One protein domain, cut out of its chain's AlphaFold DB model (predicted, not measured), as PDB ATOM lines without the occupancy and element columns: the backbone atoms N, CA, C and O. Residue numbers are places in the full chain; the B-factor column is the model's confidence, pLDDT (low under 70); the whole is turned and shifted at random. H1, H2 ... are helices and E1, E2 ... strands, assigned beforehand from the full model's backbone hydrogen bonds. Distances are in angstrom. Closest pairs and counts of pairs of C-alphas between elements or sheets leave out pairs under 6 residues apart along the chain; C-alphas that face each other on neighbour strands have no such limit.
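Overview. This is residues 569 to 667 of the 667 residues of the protein "Rubis-subs-bind domain-containing protein" of Arcella intermedia (UniProt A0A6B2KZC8). A long helical hairpin of two helices, H2 and H3, makes the longest axis, and a smaller part of loops, a two-stranded hairpin and the short helix H1 lies over one side of it, toward the end away from the H2 to H3 turn. H1 sits near that end, where H2 begins and H3 ends, while the strands E1 and E2 come nearer to the middle of H3. The printed part has 99 residues with three named helices and two named strands, in the order E1, E2, H1, H2, H3; the strands form one antiparallel sheet, and the class is mostly helix. The whole is only just compact, close to loose, with a radius of gyration of the C-alphas of 14.9 A, and its elongated outline spans 47 by 28 by 20 A.

Arrangement. E1, residues 569 to 571, and E2, residues 589 to 592, are antiparallel neighbours at 150 degrees and form a hairpin. N 570 and O 590 are within hydrogen-bond range at 2.9 A, and N 590 and O 570 at 2.8 A. The closest C-alphas of E2 and H3, residues 639 to 666, are those of Phe 592 and Val 654, 7.0 A apart. H3 touches H2, residues 609 to 633, with 27 pairs of C-alphas within 8 A, the closest being Ile 630 and Lys 645 at 5.5 A. They run opposite ways at a shallow tilt of 23 degrees, as a helical hairpin. H1, residues 599 to 606, only just touches H3, with 3 pairs of C-alphas within 8 A; the closest C-alphas are those of Glu 606 and Leu 665, 6.8 A apart, and H3 touches H1 with residue 665 alone. H1 and H2 touch only at the corner by their link, and only just, with 3 pairs; the closest C-alphas are those of Leu 605 and Leu 612, 5.0 A apart. E1 is apart from H1, H2 and H3, and E2 is apart from H2. In H1 and H2 every O i to N i+4 pair is within hydrogen-bond range; in H3 it is 23 of 24.

Along the chain. E1 begins with C-alpha 569 at (-2.812, 16.649, -53.146) and is 6.7 A long; E2 is 10.0 A long and H1 10.6 A. H2 runs 36.1 A from C-alpha 609 at (-4.384, 25.513, -32.469). H3 runs 40.9 A and ends with C-alpha 666 at (-1.755, 31.542, -36.867).

Size, cuts and confidence. The two C-alphas farthest apart, those of Asn 607 and Glu 637, are 47.5 A apart. The printed part has no cut and ends at the chain's last residue, 667. The link from E1 to E2, residues 572 to 588, is long; those from H1 to H2 and from H2 to H3 are tight. Mean pLDDT of the printed part is 83.2, with residues 577 to 581 and 594 to 595 under 70.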
ATOM      1  N   LYS A 569      -2.096  17.606 -53.995       87.50
ATOM      2  CA  LYS A 569      -2.812  16.649 -53.146       87.50
ATOM      3  C   LYS A 569      -1.982  16.348 -51.900       87.50
ATOM      4  O   LYS A 569      -0.873  15.840 -52.007       87.50
ATOM      5  N   ILE A 570      -2.532  16.604 -50.712       86.25
ATOM      6  CA  ILE A 570      -1.905  16.218 -49.437       86.25
ATOM      7  C   ILE A 570      -2.882  15.367 -48.637       86.25
ATOM      8  O   ILE A 570      -3.989  15.800 -48.324       86.25
ATOM      9  N   ASP A 571      -2.453  14.169 -48.260       86.50
ATOM     10  CA  ASP A 571      -3.159  13.344 -47.286       86.50
ATOM     11  C   ASP A 571      -2.495  13.471 -45.913       86.50
ATOM     12  O   ASP A 571      -1.481  12.827 -45.630       86.50
ATOM     13  N   PHE A 572      -3.071  14.297 -45.036       85.19
ATOM     14  CA  PHE A 572      -2.494  14.547 -43.713       85.19
ATOM     15  C   PHE A 572      -2.443  13.299 -42.828       85.19
ATOM     16  O   PHE A 572      -1.611  13.250 -41.922       85.19
ATOM     17  N   ARG A 573      -3.239  12.254 -43.110       85.19
ATOM     18  CA  ARG A 573      -3.182  10.978 -42.375       85.19
ATOM     19  C   ARG A 573      -1.821  10.298 -42.503       85.19
ATOM     20  O   ARG A 573      -1.406   9.596 -41.586       85.19
ATOM     21  N   LYS A 574      -1.118  10.517 -43.620       82.06
ATOM     22  CA  LYS A 574       0.209   9.936 -43.873       82.06
ATOM     23  C   LYS A 574       1.301  10.571 -43.013       82.06
ATOM     24  O   LYS A 574       2.291   9.920 -42.694       82.06
ATOM     25  N   PHE A 575       1.108  11.826 -42.615       83.62
ATOM     26  CA  PHE A 575       2.113  12.614 -41.900       83.62
ATOM     27  C   PHE A 575       1.799  12.767 -40.407       83.62
ATOM     28  O   PHE A 575       2.706  12.849 -39.580       83.62
ATOM     29  N   LEU A 576       0.516  12.782 -40.040       82.06
ATOM     30  CA  LEU A 576       0.045  12.964 -38.669       82.06
ATOM     31  C   LEU A 576      -0.353  11.601 -38.078       82.06
ATOM     32  O   LEU A 576      -1.421  11.072 -38.371       82.06
ATOM     33  N   ARG A 577       0.509  11.007 -37.238       66.44
ATOM     34  CA  ARG A 577       0.203   9.740 -36.543       66.44
ATOM     35  C   ARG A 577      -0.919   9.919 -35.507       66.44
ATOM     36  O   ARG A 577      -1.008  10.945 -34.837       66.44
ATOM     37  N   SER A 578      -1.744   8.882 -35.363       56.72
ATOM     38  CA  SER A 578      -3.057   8.811 -34.695       56.72
ATOM     39  C   SER A 578      -3.114   9.038 -33.171       56.72
ATOM     40  O   SER A 578      -4.143   8.759 -32.560       56.72
ATOM     41  N   ASP A 579      -2.063   9.545 -32.526       48.66
ATOM     42  CA  ASP A 579      -1.994   9.585 -31.053       48.66
ATOM     43  C   ASP A 579      -2.815  10.716 -30.405       48.66
ATOM     44  O   ASP A 579      -2.913  10.803 -29.179       48.66
ATOM     45  N   LYS A 580      -3.475  11.571 -31.200       59.09
ATOM     46  CA  LYS A 580      -4.481  12.534 -30.725       59.09
ATOM     47  C   LYS A 580      -5.636  12.609 -31.721       59.09
ATOM     48  O   LYS A 580      -5.394  12.748 -32.914       59.09
ATOM     49  N   LYS A 581      -6.883  12.539 -31.230       67.19
ATOM     50  CA  LYS A 581      -8.119  12.673 -32.028       67.19
ATOM     51  C   LYS A 581      -8.178  14.054 -32.701       67.19
ATOM     52  O   LYS A 581      -8.745  14.993 -32.146       67.19
ATOM     53  N   LEU A 582      -7.547  14.185 -33.862       76.38
ATOM     54  CA  LEU A 582      -7.741  15.311 -34.768       76.38
ATOM     55  C   LEU A 582      -9.090  15.134 -35.488       76.38
ATOM     56  O   LEU A 582      -9.483  13.994 -35.737       76.38
ATOM     57  N   PRO A 583      -9.815  16.222 -35.803       77.25
ATOM     58  CA  PRO A 583     -11.061  16.142 -36.559       77.25
ATOM     59  C   PRO A 583     -10.875  15.439 -37.910       77.25
ATOM     60  O   PRO A 583      -9.869  15.665 -38.588       77.25
ATOM     61  N   ASP A 584     -11.879  14.676 -38.348       78.62
ATOM     62  CA  ASP A 584     -11.882  14.018 -39.667       78.62
ATOM     63  C   ASP A 584     -11.754  15.023 -40.822       78.62
ATOM     64  O   ASP A 584     -11.187  14.710 -41.863       78.62
ATOM     65  N   SER A 585     -12.205  16.265 -40.613       78.50
ATOM     66  CA  SER A 585     -12.026  17.376 -41.555       78.50
ATOM     67  C   SER A 585     -10.563  17.785 -41.774       78.50
ATOM     68  O   SER A 585     -10.266  18.472 -42.749       78.50
ATOM     69  N   ILE A 586      -9.652  17.389 -40.881       80.94
ATOM     70  CA  ILE A 586      -8.198  17.572 -41.010       80.94
ATOM     71  C   ILE A 586      -7.550  16.261 -41.457       80.94
ATOM     72  O   ILE A 586      -6.695  16.273 -42.338       80.94
ATOM     73  N   MET A 587      -7.988  15.131 -40.893       83.12
ATOM     74  CA  MET A 587      -7.498  13.781 -41.194       83.12
ATOM     75  C   MET A 587      -8.093  13.218 -42.495       83.12
ATOM     76  O   MET A 587      -8.564  12.083 -42.547       83.12
ATOM     77  N   SER A 588      -8.046  14.010 -43.559       81.88
ATOM     78  CA  SER A 588      -8.531  13.658 -44.891       81.88
ATOM     79  C   SER A 588      -7.531  14.081 -45.965       81.88
ATOM     80  O   SER A 588      -6.566  14.800 -45.703       81.88
ATOM     81  N   THR A 589      -7.781  13.653 -47.198       85.31
ATOM     82  CA  THR A 589      -7.075  14.173 -48.370       85.31
ATOM     83  C   THR A 589      -7.588  15.571 -48.696       85.31
ATOM     84  O   THR A 589      -8.796  15.773 -48.823       85.31
ATOM     85  N   HIS A 590      -6.676  16.524 -48.856       86.00
ATOM     86  CA  HIS A 590      -6.966  17.891 -49.279       86.00
ATOM     87  C   HIS A 590      -6.310  18.178 -50.625       86.00
ATOM     88  O   HIS A 590      -5.209  17.706 -50.904       86.00
ATOM     89  N   PHE A 591      -7.000  18.973 -51.440       86.38
ATOM     90  CA  PHE A 591      -6.555  19.404 -52.760       86.38
ATOM     91  C   PHE A 591      -6.387  20.921 -52.741       86.38
ATOM     92  O   PHE A 591      -7.354  21.653 -52.520       86.38
ATOM     93  N   PHE A 592      -5.164  21.395 -52.946       83.50
ATOM     94  CA  PHE A 592      -4.818  22.810 -52.884       83.50
ATOM     95  C   PHE A 592      -4.568  23.356 -54.282       83.50
ATOM     96  O   PHE A 592      -3.844  22.749 -55.064       83.50
ATOM     97  N   LYS A 593      -5.128  24.527 -54.585       81.75
ATOM     98  CA  LYS A 593      -4.710  25.327 -55.739       81.75
ATOM     99  C   LYS A 593      -4.013  26.580 -55.237       81.75
ATOM    100  O   LYS A 593      -4.288  27.044 -54.128       81.75
ATOM    101  N   CYS A 594      -3.141  27.151 -56.062       67.94
ATOM    102  CA  CYS A 594      -2.548  28.450 -55.764       67.94
ATOM    103  C   CYS A 594      -3.670  29.460 -55.471       67.94
ATOM    104  O   CYS A 594      -4.583  29.636 -56.277       67.94
ATOM    105  N   GLY A 595      -3.638  30.102 -54.306       64.56
ATOM    106  CA  GLY A 595      -4.655  31.064 -53.917       64.56
ATOM    107  C   GLY A 595      -5.910  30.477 -53.262       64.56
ATOM    108  O   GLY A 595      -6.764  31.275 -52.871       64.56
ATOM    109  N   SER A 596      -6.008  29.175 -52.952       70.94
ATOM    110  CA  SER A 596      -7.164  28.610 -52.225       70.94
ATOM    111  C   SER A 596      -6.802  27.680 -51.051       70.94
ATOM    112  O   SER A 596      -5.977  26.782 -51.158       70.94
ATOM    113  N   LEU A 597      -7.458  27.900 -49.905       75.31
ATOM    114  CA  LEU A 597      -7.585  26.928 -48.810       75.31
ATOM    115  C   LEU A 597      -9.062  26.532 -48.734       75.31
ATOM    116  O   LEU A 597      -9.927  27.398 -48.889       75.31
ATOM    117  N   SER A 598      -9.373  25.254 -48.505       77.75
ATOM    118  CA  SER A 598     -10.771  24.839 -48.352       77.75
ATOM    119  C   SER A 598     -11.368  25.471 -47.088       77.75
ATOM    120  O   SER A 598     -10.742  25.469 -46.028       77.75
ATOM    121  N   SER A 599     -12.585  26.015 -47.182       77.00
ATOM    122  CA  SER A 599     -13.261  26.658 -46.042       77.00
ATOM    123  C   SER A 599     -13.409  25.704 -44.854       77.00
ATOM    124  O   SER A 599     -13.249  26.105 -43.708       77.00
ATOM    125  N   GLN A 600     -13.630  24.418 -45.128       79.50
ATOM    126  CA  GLN A 600     -13.716  23.375 -44.112       79.50
ATOM    127  C   GLN A 600     -12.386  23.155 -43.371       79.50
ATOM    128  O   GLN A 600     -12.398  22.984 -42.148       79.50
ATOM    129  N   LEU A 601     -11.247  23.179 -44.077       81.94
ATOM    130  CA  LEU A 601      -9.930  23.081 -43.449       81.94
ATOM    131  C   LEU A 601      -9.634  24.338 -42.626       81.94
ATOM    132  O   LEU A 601      -9.222  24.207 -41.479       81.94
ATOM    133  N   VAL A 602      -9.920  25.532 -43.158       83.69
ATOM    134  CA  VAL A 602      -9.736  26.810 -42.442       83.69
ATOM    135  C   VAL A 602     -10.484  26.802 -41.109       83.69
ATOM    136  O   VAL A 602      -9.848  26.913 -40.064       83.69
ATOM    137  N   THR A 603     -11.795  26.537 -41.122       82.25
ATOM    138  CA  THR A 603     -12.613  26.464 -39.901       82.25
ATOM    139  C   THR A 603     -12.076  25.426 -38.913       82.25
ATOM    140  O   THR A 603     -12.124  25.620 -37.700       82.25
ATOM    141  N   SER A 604     -11.554  24.300 -39.406       82.81
ATOM    142  CA  SER A 604     -11.017  23.243 -38.541       82.81
ATOM    143  C   SER A 604      -9.686  23.632 -37.891       82.81
ATOM    144  O   SER A 604      -9.435  23.241 -36.750       82.81
ATOM    145  N   LEU A 605      -8.845  24.403 -38.589       84.56
ATOM    146  CA  LEU A 605      -7.562  24.889 -38.074       84.56
ATOM    147  C   LEU A 605      -7.741  26.068 -37.108       84.56
ATOM    148  O   LEU A 605      -7.080  26.085 -36.070       84.56
ATOM    149  N   GLU A 606      -8.665  26.995 -37.385       83.31
ATOM    150  CA  GLU A 606      -8.999  28.118 -36.488       83.31
ATOM    151  C   GLU A 606      -9.491  27.629 -35.120       83.31
ATOM    152  O   GLU A 606      -9.098  28.146 -34.076       83.31
ATOM    153  N   ASN A 607     -10.305  26.572 -35.113       79.19
ATOM    154  CA  ASN A 607     -10.864  26.002 -33.889       79.19
ATOM    155  C   ASN A 607      -9.904  25.038 -33.160       79.19
ATOM    156  O   ASN A 607     -10.252  24.513 -32.100       79.19
ATOM    157  N   ASN A 608      -8.707  24.768 -33.702       81.31
ATOM    158  CA  ASN A 608      -7.765  23.807 -33.128       81.31
ATOM    159  C   ASN A 608      -6.296  24.213 -33.347       81.31
ATOM    160  O   ASN A 608      -5.618  23.757 -34.269       81.31
ATOM    161  N   HIS A 609      -5.762  25.008 -32.418       79.88
ATOM    162  CA  HIS A 609      -4.384  25.513 -32.469       79.88
ATOM    163  C   HIS A 609      -3.311  24.402 -32.516       79.88
ATOM    164  O   HIS A 609      -2.257  24.572 -33.134       79.88
ATOM    165  N   PHE A 610      -3.554  23.245 -31.888       80.19
ATOM    166  CA  PHE A 610      -2.640  22.099 -31.968       80.19
ATOM    167  C   PHE A 610      -2.613  21.498 -33.382       80.19
ATOM    168  O   PHE A 610      -1.541  21.179 -33.906       80.19
ATOM    169  N   ALA A 611      -3.780  21.382 -34.017       81.62
ATOM    170  CA  ALA A 611      -3.887  20.930 -35.397       81.62
ATOM    171  C   ALA A 611      -3.228  21.919 -36.365       81.62
ATOM    172  O   ALA A 611      -2.484  21.494 -37.242       81.62
ATOM    173  N   LEU A 612      -3.411  23.225 -36.144       85.50
ATOM    174  CA  LEU A 612      -2.772  24.282 -36.928       85.50
ATOM    175  C   LEU A 612      -1.243  24.170 -36.910       85.50
ATOM    176  O   LEU A 612      -0.612  24.202 -37.965       85.50
ATOM    177  N   GLN A 613      -0.632  23.984 -35.735       86.44
ATOM    178  CA  GLN A 613       0.821  23.790 -35.637       86.44
ATOM    179  C   GLN A 613       1.295  22.508 -36.329       86.44
ATOM    180  O   GLN A 613       2.340  22.513 -36.977       86.44
ATOM    181  N   SER A 614       0.532  21.425 -36.192       87.25
ATOM    182  CA  SER A 614       0.879  20.129 -36.774       87.25
ATOM    183  C   SER A 614       0.808  20.167 -38.304       87.25
ATOM    184  O   SER A 614       1.742  19.740 -38.972       87.25
ATOM    185  N   VAL A 615      -0.257  20.752 -38.860       88.25
ATOM    186  CA  VAL A 615      -0.443  20.930 -40.306       88.25
ATOM    187  C   VAL A 615       0.602  21.882 -40.886       88.25
ATOM    188  O   VAL A 615       1.192  21.565 -41.915       88.25
ATOM    189  N   LEU A 616       0.905  22.996 -40.206       89.56
ATOM    190  CA  LEU A 616       1.973  23.905 -40.633       89.56
ATOM    191  C   LEU A 616       3.322  23.183 -40.722       89.56
ATOM    192  O   LEU A 616       4.034  23.359 -41.705       89.56
ATOM    193  N   LYS A 617       3.653  22.349 -39.729       89.88
ATOM    194  CA  LYS A 617       4.897  21.575 -39.739       89.88
ATOM    195  C   LYS A 617       4.958  20.610 -40.925       89.88
ATOM    196  O   LYS A 617       5.975  20.566 -41.602       89.88
ATOM    197  N   VAL A 618       3.867  19.899 -41.222       90.19
ATOM    198  CA  VAL A 618       3.804  19.002 -42.389       90.19
ATOM    199  C   VAL A 618       4.045  19.762 -43.692       90.19
ATOM    200  O   VAL A 618       4.833  19.314 -44.518       90.19
ATOM    201  N   VAL A 619       3.407  20.922 -43.872       90.88
ATOM    202  CA  VAL A 619       3.602  21.743 -45.079       90.88
ATOM    203  C   VAL A 619       5.051  22.232 -45.186       90.88
ATOM    204  O   VAL A 619       5.622  22.182 -46.268       90.88
ATOM    205  N   GLN A 620       5.674  22.632 -44.073       92.75
ATOM    206  CA  GLN A 620       7.085  23.043 -44.041       92.75
ATOM    207  C   GLN A 620       8.045  21.907 -44.401       92.75
ATOM    208  O   GLN A 620       8.955  22.103 -45.207       92.75
ATOM    209  N   ASP A 621       7.818  20.718 -43.844       91.75
ATOM    210  CA  ASP A 621       8.625  19.535 -44.136       91.75
ATOM    211  C   ASP A 621       8.486  19.131 -45.620       91.75
ATOM    212  O   ASP A 621       9.468  18.741 -46.255       91.75
ATOM    213  N   LEU A 622       7.289  19.280 -46.206       91.38
ATOM    214  CA  LEU A 622       7.051  19.066 -47.638       91.38
ATOM    215  C   LEU A 622       7.737  20.126 -48.512       91.38
ATOM    216  O   LEU A 622       8.376  19.750 -49.491       91.38
ATOM    217  N   CYS A 623       7.668  21.417 -48.156       91.75
ATOM    218  CA  CYS A 623       8.395  22.487 -48.857       91.75
ATOM    219  C   CYS A 623       9.890  22.159 -48.964       91.75
ATOM    220  O   CYS A 623      10.455  22.216 -50.056       91.75
ATOM    221  N   GLN A 624      10.515  21.785 -47.840       92.88
ATOM    222  CA  GLN A 624      11.938  21.452 -47.806       92.88
ATOM    223  C   GLN A 624      12.241  20.205 -48.644       92.88
ATOM    224  O   GLN A 624      13.146  20.224 -49.472       92.88
ATOM    225  N   SER A 625      11.441  19.146 -48.491       92.00
ATOM    226  CA  SER A 625      11.621  17.898 -49.244       92.00
ATOM    227  C   SER A 625      11.539  18.122 -50.759       92.00
ATOM    228  O   SER A 625      12.346  17.576 -51.506       92.00
ATOM    229  N   VAL A 626      10.589  18.944 -51.221       91.69
ATOM    230  CA  VAL A 626      10.437  19.265 -52.648       91.69
ATOM    231  C   VAL A 626      11.605  20.118 -53.154       91.69
ATOM    232  O   VAL A 626      12.105  19.861 -54.245       91.69
ATOM    233  N   GLN A 627      12.092  21.087 -52.372       92.62
ATOM    234  CA  GLN A 627      13.278  21.884 -52.728       92.62
ATOM    235  C   GLN A 627      14.548  21.033 -52.856       92.62
ATOM    236  O   GLN A 627      15.313  21.196 -53.812       92.62
ATOM    237  N   ASP A 628      14.750  20.097 -51.929       92.88
ATOM    238  CA  ASP A 628      15.878  19.169 -51.972       92.88
ATOM    239  C   ASP A 628      15.794  18.282 -53.222       92.88
ATOM    240  O   ASP A 628      16.793  18.072 -53.910       92.88
ATOM    241  N   ASN A 629      14.595  17.803 -53.565       92.44
ATOM    242  CA  ASN A 629      14.384  16.973 -54.747       92.44
ATOM    243  C   ASN A 629      14.537  17.750 -56.064       92.44
ATOM    244  O   ASN A 629      15.087  17.197 -57.012       92.44
ATOM    245  N   ILE A 630      14.156  19.031 -56.120       90.31
ATOM    246  CA  ILE A 630      14.474  19.910 -57.260       90.31
ATOM    247  C   ILE A 630      15.992  20.010 -57.433       90.31
ATOM    248  O   ILE A 630      16.493  19.819 -58.538       90.31
ATOM    249  N   SER A 631      16.726  20.240 -56.342       90.12
ATOM    250  CA  SER A 631      18.189  20.364 -56.380       90.12
ATOM    251  C   SER A 631      18.862  19.066 -56.844       90.12
ATOM    252  O   SER A 631      19.818  19.101 -57.611       90.12
ATOM    253  N   LYS A 632      18.346  17.901 -56.424       90.62
ATOM    254  CA  LYS A 632      18.806  16.594 -56.925       90.62
ATOM    255  C   LYS A 632      18.488  16.415 -58.409       90.62
ATOM    256  O   LYS A 632      19.362  15.986 -59.157       90.62
ATOM    257  N   ALA A 633      17.277  16.765 -58.841       82.69
ATOM    258  CA  ALA A 633      16.866  16.657 -60.239       82.69
ATOM    259  C   ALA A 633      17.743  17.516 -61.167       82.69
ATOM    260  O   ALA A 633      18.020  17.108 -62.286       82.69
ATOM    261  N   GLU A 634      18.248  18.662 -60.695       83.31
ATOM    262  CA  GLU A 634      19.182  19.516 -61.450       83.31
ATOM    263  C   GLU A 634      20.543  18.871 -61.729       83.31
ATOM    264  O   GLU A 634      21.234  19.293 -62.651       83.31
ATOM    265  N   THR A 635      20.926  17.853 -60.957       83.19
ATOM    266  CA  THR A 635      22.180  17.115 -61.171       83.19
ATOM    267  C   THR A 635      22.050  15.974 -62.183       83.19
ATOM    268  O   THR A 635      23.053  15.347 -62.518       83.19
ATOM    269  N   LEU A 636      20.833  15.688 -62.660       77.12
ATOM    270  CA  LEU A 636      20.536  14.597 -63.585       77.12
ATOM    271  C   LEU A 636      20.254  15.158 -64.986       77.12
ATOM    272  O   LEU A 636      19.343  15.959 -65.179       77.12
ATOM    273  N   GLU A 637      21.040  14.731 -65.976       71.75
ATOM    274  CA  GLU A 637      21.015  15.250 -67.355       71.75
ATOM    275  C   GLU A 637      20.126  14.405 -68.293       71.75
ATOM    276  O   GLU A 637      20.527  14.043 -69.400       71.75
ATOM    277  N   ASP A 638      18.914  14.052 -67.857       80.94
ATOM    278  CA  ASP A 638      17.953  13.308 -68.679       80.94
ATOM    279  C   ASP A 638      16.576  13.997 -68.785       80.94
ATOM    280  O   ASP A 638      16.168  14.815 -67.950       80.94
ATOM    281  N   ASN A 639      15.844  13.667 -69.854       72.12
ATOM    282  CA  ASN A 639      14.554  14.286 -70.175       72.12
ATOM    283  C   ASN A 639      13.480  14.035 -69.103       72.12
ATOM    284  O   ASN A 639      12.644  14.905 -68.859       72.12
ATOM    285  N   ILE A 640      13.485  12.863 -68.462       82.06
ATOM    286  CA  ILE A 640      12.492  12.506 -67.447       82.06
ATOM    287  C   ILE A 640      12.749  13.312 -66.172       82.06
ATOM    288  O   ILE A 640      11.818  13.929 -65.651       82.06
ATOM    289  N   SER A 641      14.001  13.385 -65.714       84.50
ATOM    290  CA  SER A 641      14.387  14.208 -64.558       84.50
ATOM    291  C   SER A 641      14.032  15.688 -64.754       84.50
ATOM    292  O   SER A 641      13.609  16.361 -63.812       84.50
ATOM    293  N   THR A 642      14.095  16.185 -65.993       78.50
ATOM    294  CA  THR A 642      13.680  17.554 -66.344       78.50
ATOM    295  C   THR A 642      12.165  17.760 -66.211       78.50
ATOM    296  O   THR A 642      11.720  18.733 -65.599       78.50
ATOM    297  N   LEU A 643      11.352  16.834 -66.731       81.06
ATOM    298  CA  LEU A 643       9.891  16.873 -66.569       81.06
ATOM    299  C   LEU A 643       9.483  16.794 -65.090       81.06
ATOM    300  O   LEU A 643       8.607  17.539 -64.645       81.06
ATOM    301  N   ILE A 644      10.165  15.941 -64.319       88.19
ATOM    302  CA  ILE A 644       9.991  15.827 -62.868       88.19
ATOM    303  C   ILE A 644      10.316  17.154 -62.185       88.19
ATOM    304  O   ILE A 644       9.525  17.622 -61.370       88.19
ATOM    305  N   LYS A 645      11.426  17.807 -62.547       90.31
ATOM    306  CA  LYS A 645      11.789  19.126 -62.014       90.31
ATOM    307  C   LYS A 645      10.685  20.156 -62.246       90.31
ATOM    308  O   LYS A 645      10.314  20.850 -61.301       90.31
ATOM    309  N   TYR A 646      10.143  20.259 -63.461       86.25
ATOM    310  CA  TYR A 646       9.077  21.225 -63.749       86.25
ATOM    311  C   TYR A 646       7.811  20.964 -62.933       86.25
ATOM    312  O   TYR A 646       7.216  21.896 -62.386       86.25
ATOM    313  N   TYR A 647       7.444  19.694 -62.779       90.19
ATOM    314  CA  TYR A 647       6.358  19.297 -61.893       90.19
ATOM    315  C   TYR A 647       6.644  19.655 -60.428       90.19
ATOM    316  O   TYR A 647       5.822  20.300 -59.784       90.19
ATOM    317  N   LEU A 648       7.827  19.337 -59.898       91.00
ATOM    318  CA  LEU A 648       8.199  19.681 -58.521       91.00
ATOM    319  C   LEU A 648       8.187  21.198 -58.283       91.00
ATOM    320  O   LEU A 648       7.729  21.656 -57.237       91.00
ATOM    321  N   GLN A 649       8.638  21.991 -59.258       88.31
ATOM    322  CA  GLN A 649       8.571  23.451 -59.197       88.31
ATOM    323  C   GLN A 649       7.124  23.955 -59.141       88.31
ATOM    324  O   GLN A 649       6.832  24.862 -58.358       88.31
ATOM    325  N   SER A 650       6.205  23.364 -59.915       86.06
ATOM    326  CA  SER A 650       4.788  23.741 -59.852       86.06
ATOM    327  C   SER A 650       4.163  23.387 -58.498       86.06
ATOM    328  O   SER A 650       3.454  24.213 -57.918       86.06
ATOM    329  N   GLN A 651       4.501  22.224 -57.935       87.62
ATOM    330  CA  GLN A 651       4.053  21.810 -56.601       87.62
ATOM    331  C   GLN A 651       4.612  22.716 -55.493       87.62
ATOM    332  O   GLN A 651       3.877  23.114 -54.585       87.62
ATOM    333  N   LEU A 652       5.889  23.105 -55.585       89.19
ATOM    334  CA  LEU A 652       6.538  23.985 -54.612       89.19
ATOM    335  C   LEU A 652       5.851  25.354 -54.525       89.19
ATOM    336  O   LEU A 652       5.675  25.886 -53.429       89.19
ATOM    337  N   LEU A 653       5.426  25.916 -55.660       86.19
ATOM    338  CA  LEU A 653       4.701  27.190 -55.684       86.19
ATOM    339  C   LEU A 653       3.389  27.117 -54.893       86.19
ATOM    340  O   LEU A 653       3.079  28.034 -54.130       86.19
ATOM    341  N   VAL A 654       2.639  26.018 -55.032       85.19
ATOM    342  CA  VAL A 654       1.393  25.807 -54.281       85.19
ATOM    343  C   VAL A 654       1.684  25.592 -52.795       85.19
ATOM    344  O   VAL A 654       1.016  26.194 -51.955       85.19
ATOM    345  N   LEU A 655       2.706  24.798 -52.457       88.25
ATOM    346  CA  LEU A 655       3.132  24.562 -51.072       88.25
ATOM    347  C   LEU A 655       3.500  25.863 -50.341       88.25
ATOM    348  O   LEU A 655       3.038  26.082 -49.222       88.25
ATOM    349  N   ILE A 656       4.266  26.753 -50.984       88.00
ATOM    350  CA  ILE A 656       4.662  28.051 -50.413       88.00
ATOM    351  C   ILE A 656       3.434  28.935 -50.134       88.00
ATOM    352  O   ILE A 656       3.367  29.587 -49.087       88.00
ATOM    353  N   ASP A 657       2.445  28.957 -51.035       86.19
ATOM    354  CA  ASP A 657       1.206  29.722 -50.826       86.19
ATOM    355  C   ASP A 657       0.364  29.146 -49.676       86.19
ATOM    356  O   ASP A 657      -0.107  29.886 -48.807       86.19
ATOM    357  N   VAL A 658       0.234  27.816 -49.609       86.69
ATOM    358  CA  VAL A 658      -0.456  27.120 -48.511       86.69
ATOM    359  C   VAL A 658       0.234  27.402 -47.171       86.69
ATOM    360  O   VAL A 658      -0.438  27.753 -46.198       86.69
ATOM    361  N   GLU A 659       1.568  27.331 -47.116       89.69
ATOM    362  CA  GLU A 659       2.351  27.645 -45.916       89.69
ATOM    363  C   GLU A 659       2.105  29.085 -45.452       89.69
ATOM    364  O   GLU A 659       1.866  29.334 -44.264       89.69
ATOM    365  N   LYS A 660       2.135  30.043 -46.387       88.75
ATOM    366  CA  LYS A 660       1.895  31.461 -46.101       88.75
ATOM    367  C   LYS A 660       0.522  31.673 -45.467       88.75
ATOM    368  O   LYS A 660       0.430  32.343 -44.440       88.75
ATOM    369  N   LYS A 661      -0.525  31.067 -46.020       86.69
ATOM    370  CA  LYS A 661      -1.893  31.227 -45.509       86.69
ATOM    371  C   LYS A 661      -2.117  30.565 -44.158       86.69
ATOM    372  O   LYS A 661      -2.782  31.136 -43.301       86.69
ATOM    373  N   ILE A 662      -1.528  29.394 -43.914       86.62
ATOM    374  CA  ILE A 662      -1.601  28.764 -42.586       86.62
ATOM    375  C   ILE A 662      -0.863  29.623 -41.546       86.62
ATOM    376  O   ILE A 662      -1.322  29.744 -40.410       86.62
ATOM    377  N   LYS A 663       0.250  30.276 -41.918       87.69
ATOM    378  CA  LYS A 663       0.924  31.260 -41.051       87.69
ATOM    379  C   LYS A 663       0.072  32.503 -40.794       87.69
ATOM    380  O   LYS A 663       0.181  33.060 -39.708       87.69
ATOM    381  N   GLU A 664      -0.734  32.942 -41.760       87.50
ATOM    382  CA  GLU A 664      -1.696  34.037 -41.574       87.50
ATOM    383  C   GLU A 664      -2.801  33.643 -40.589       87.50
ATOM    384  O   GLU A 664      -3.043  34.405 -39.668       87.50
ATOM    385  N   LEU A 665      -3.363  32.431 -40.685       84.75
ATOM    386  CA  LEU A 665      -4.342  31.911 -39.710       84.75
ATOM    387  C   LEU A 665      -3.774  31.749 -38.289       84.75
ATOM    388  O   LEU A 665      -4.523  31.672 -37.320       84.75
ATOM    389  N   LYS A 666      -2.447  31.634 -38.160       78.38
ATOM    390  CA  LYS A 666      -1.755  31.542 -36.867       78.38
ATOM    391  C   LYS A 666      -1.619  32.897 -36.165       78.38
ATOM    392  O   LYS A 666      -1.409  32.911 -34.952       78.38
ATOM    393  N   LYS A 667      -1.582  33.989 -36.933       76.56
ATOM    394  CA  LYS A 667      -1.428  35.359 -36.427       76.56
ATOM    395  C   LYS A 667      -2.778  35.901 -35.998       76.56
ATOM    396  O   LYS A 667      -2.777  36.620 -34.978       76.56
TER     397      LYS A 667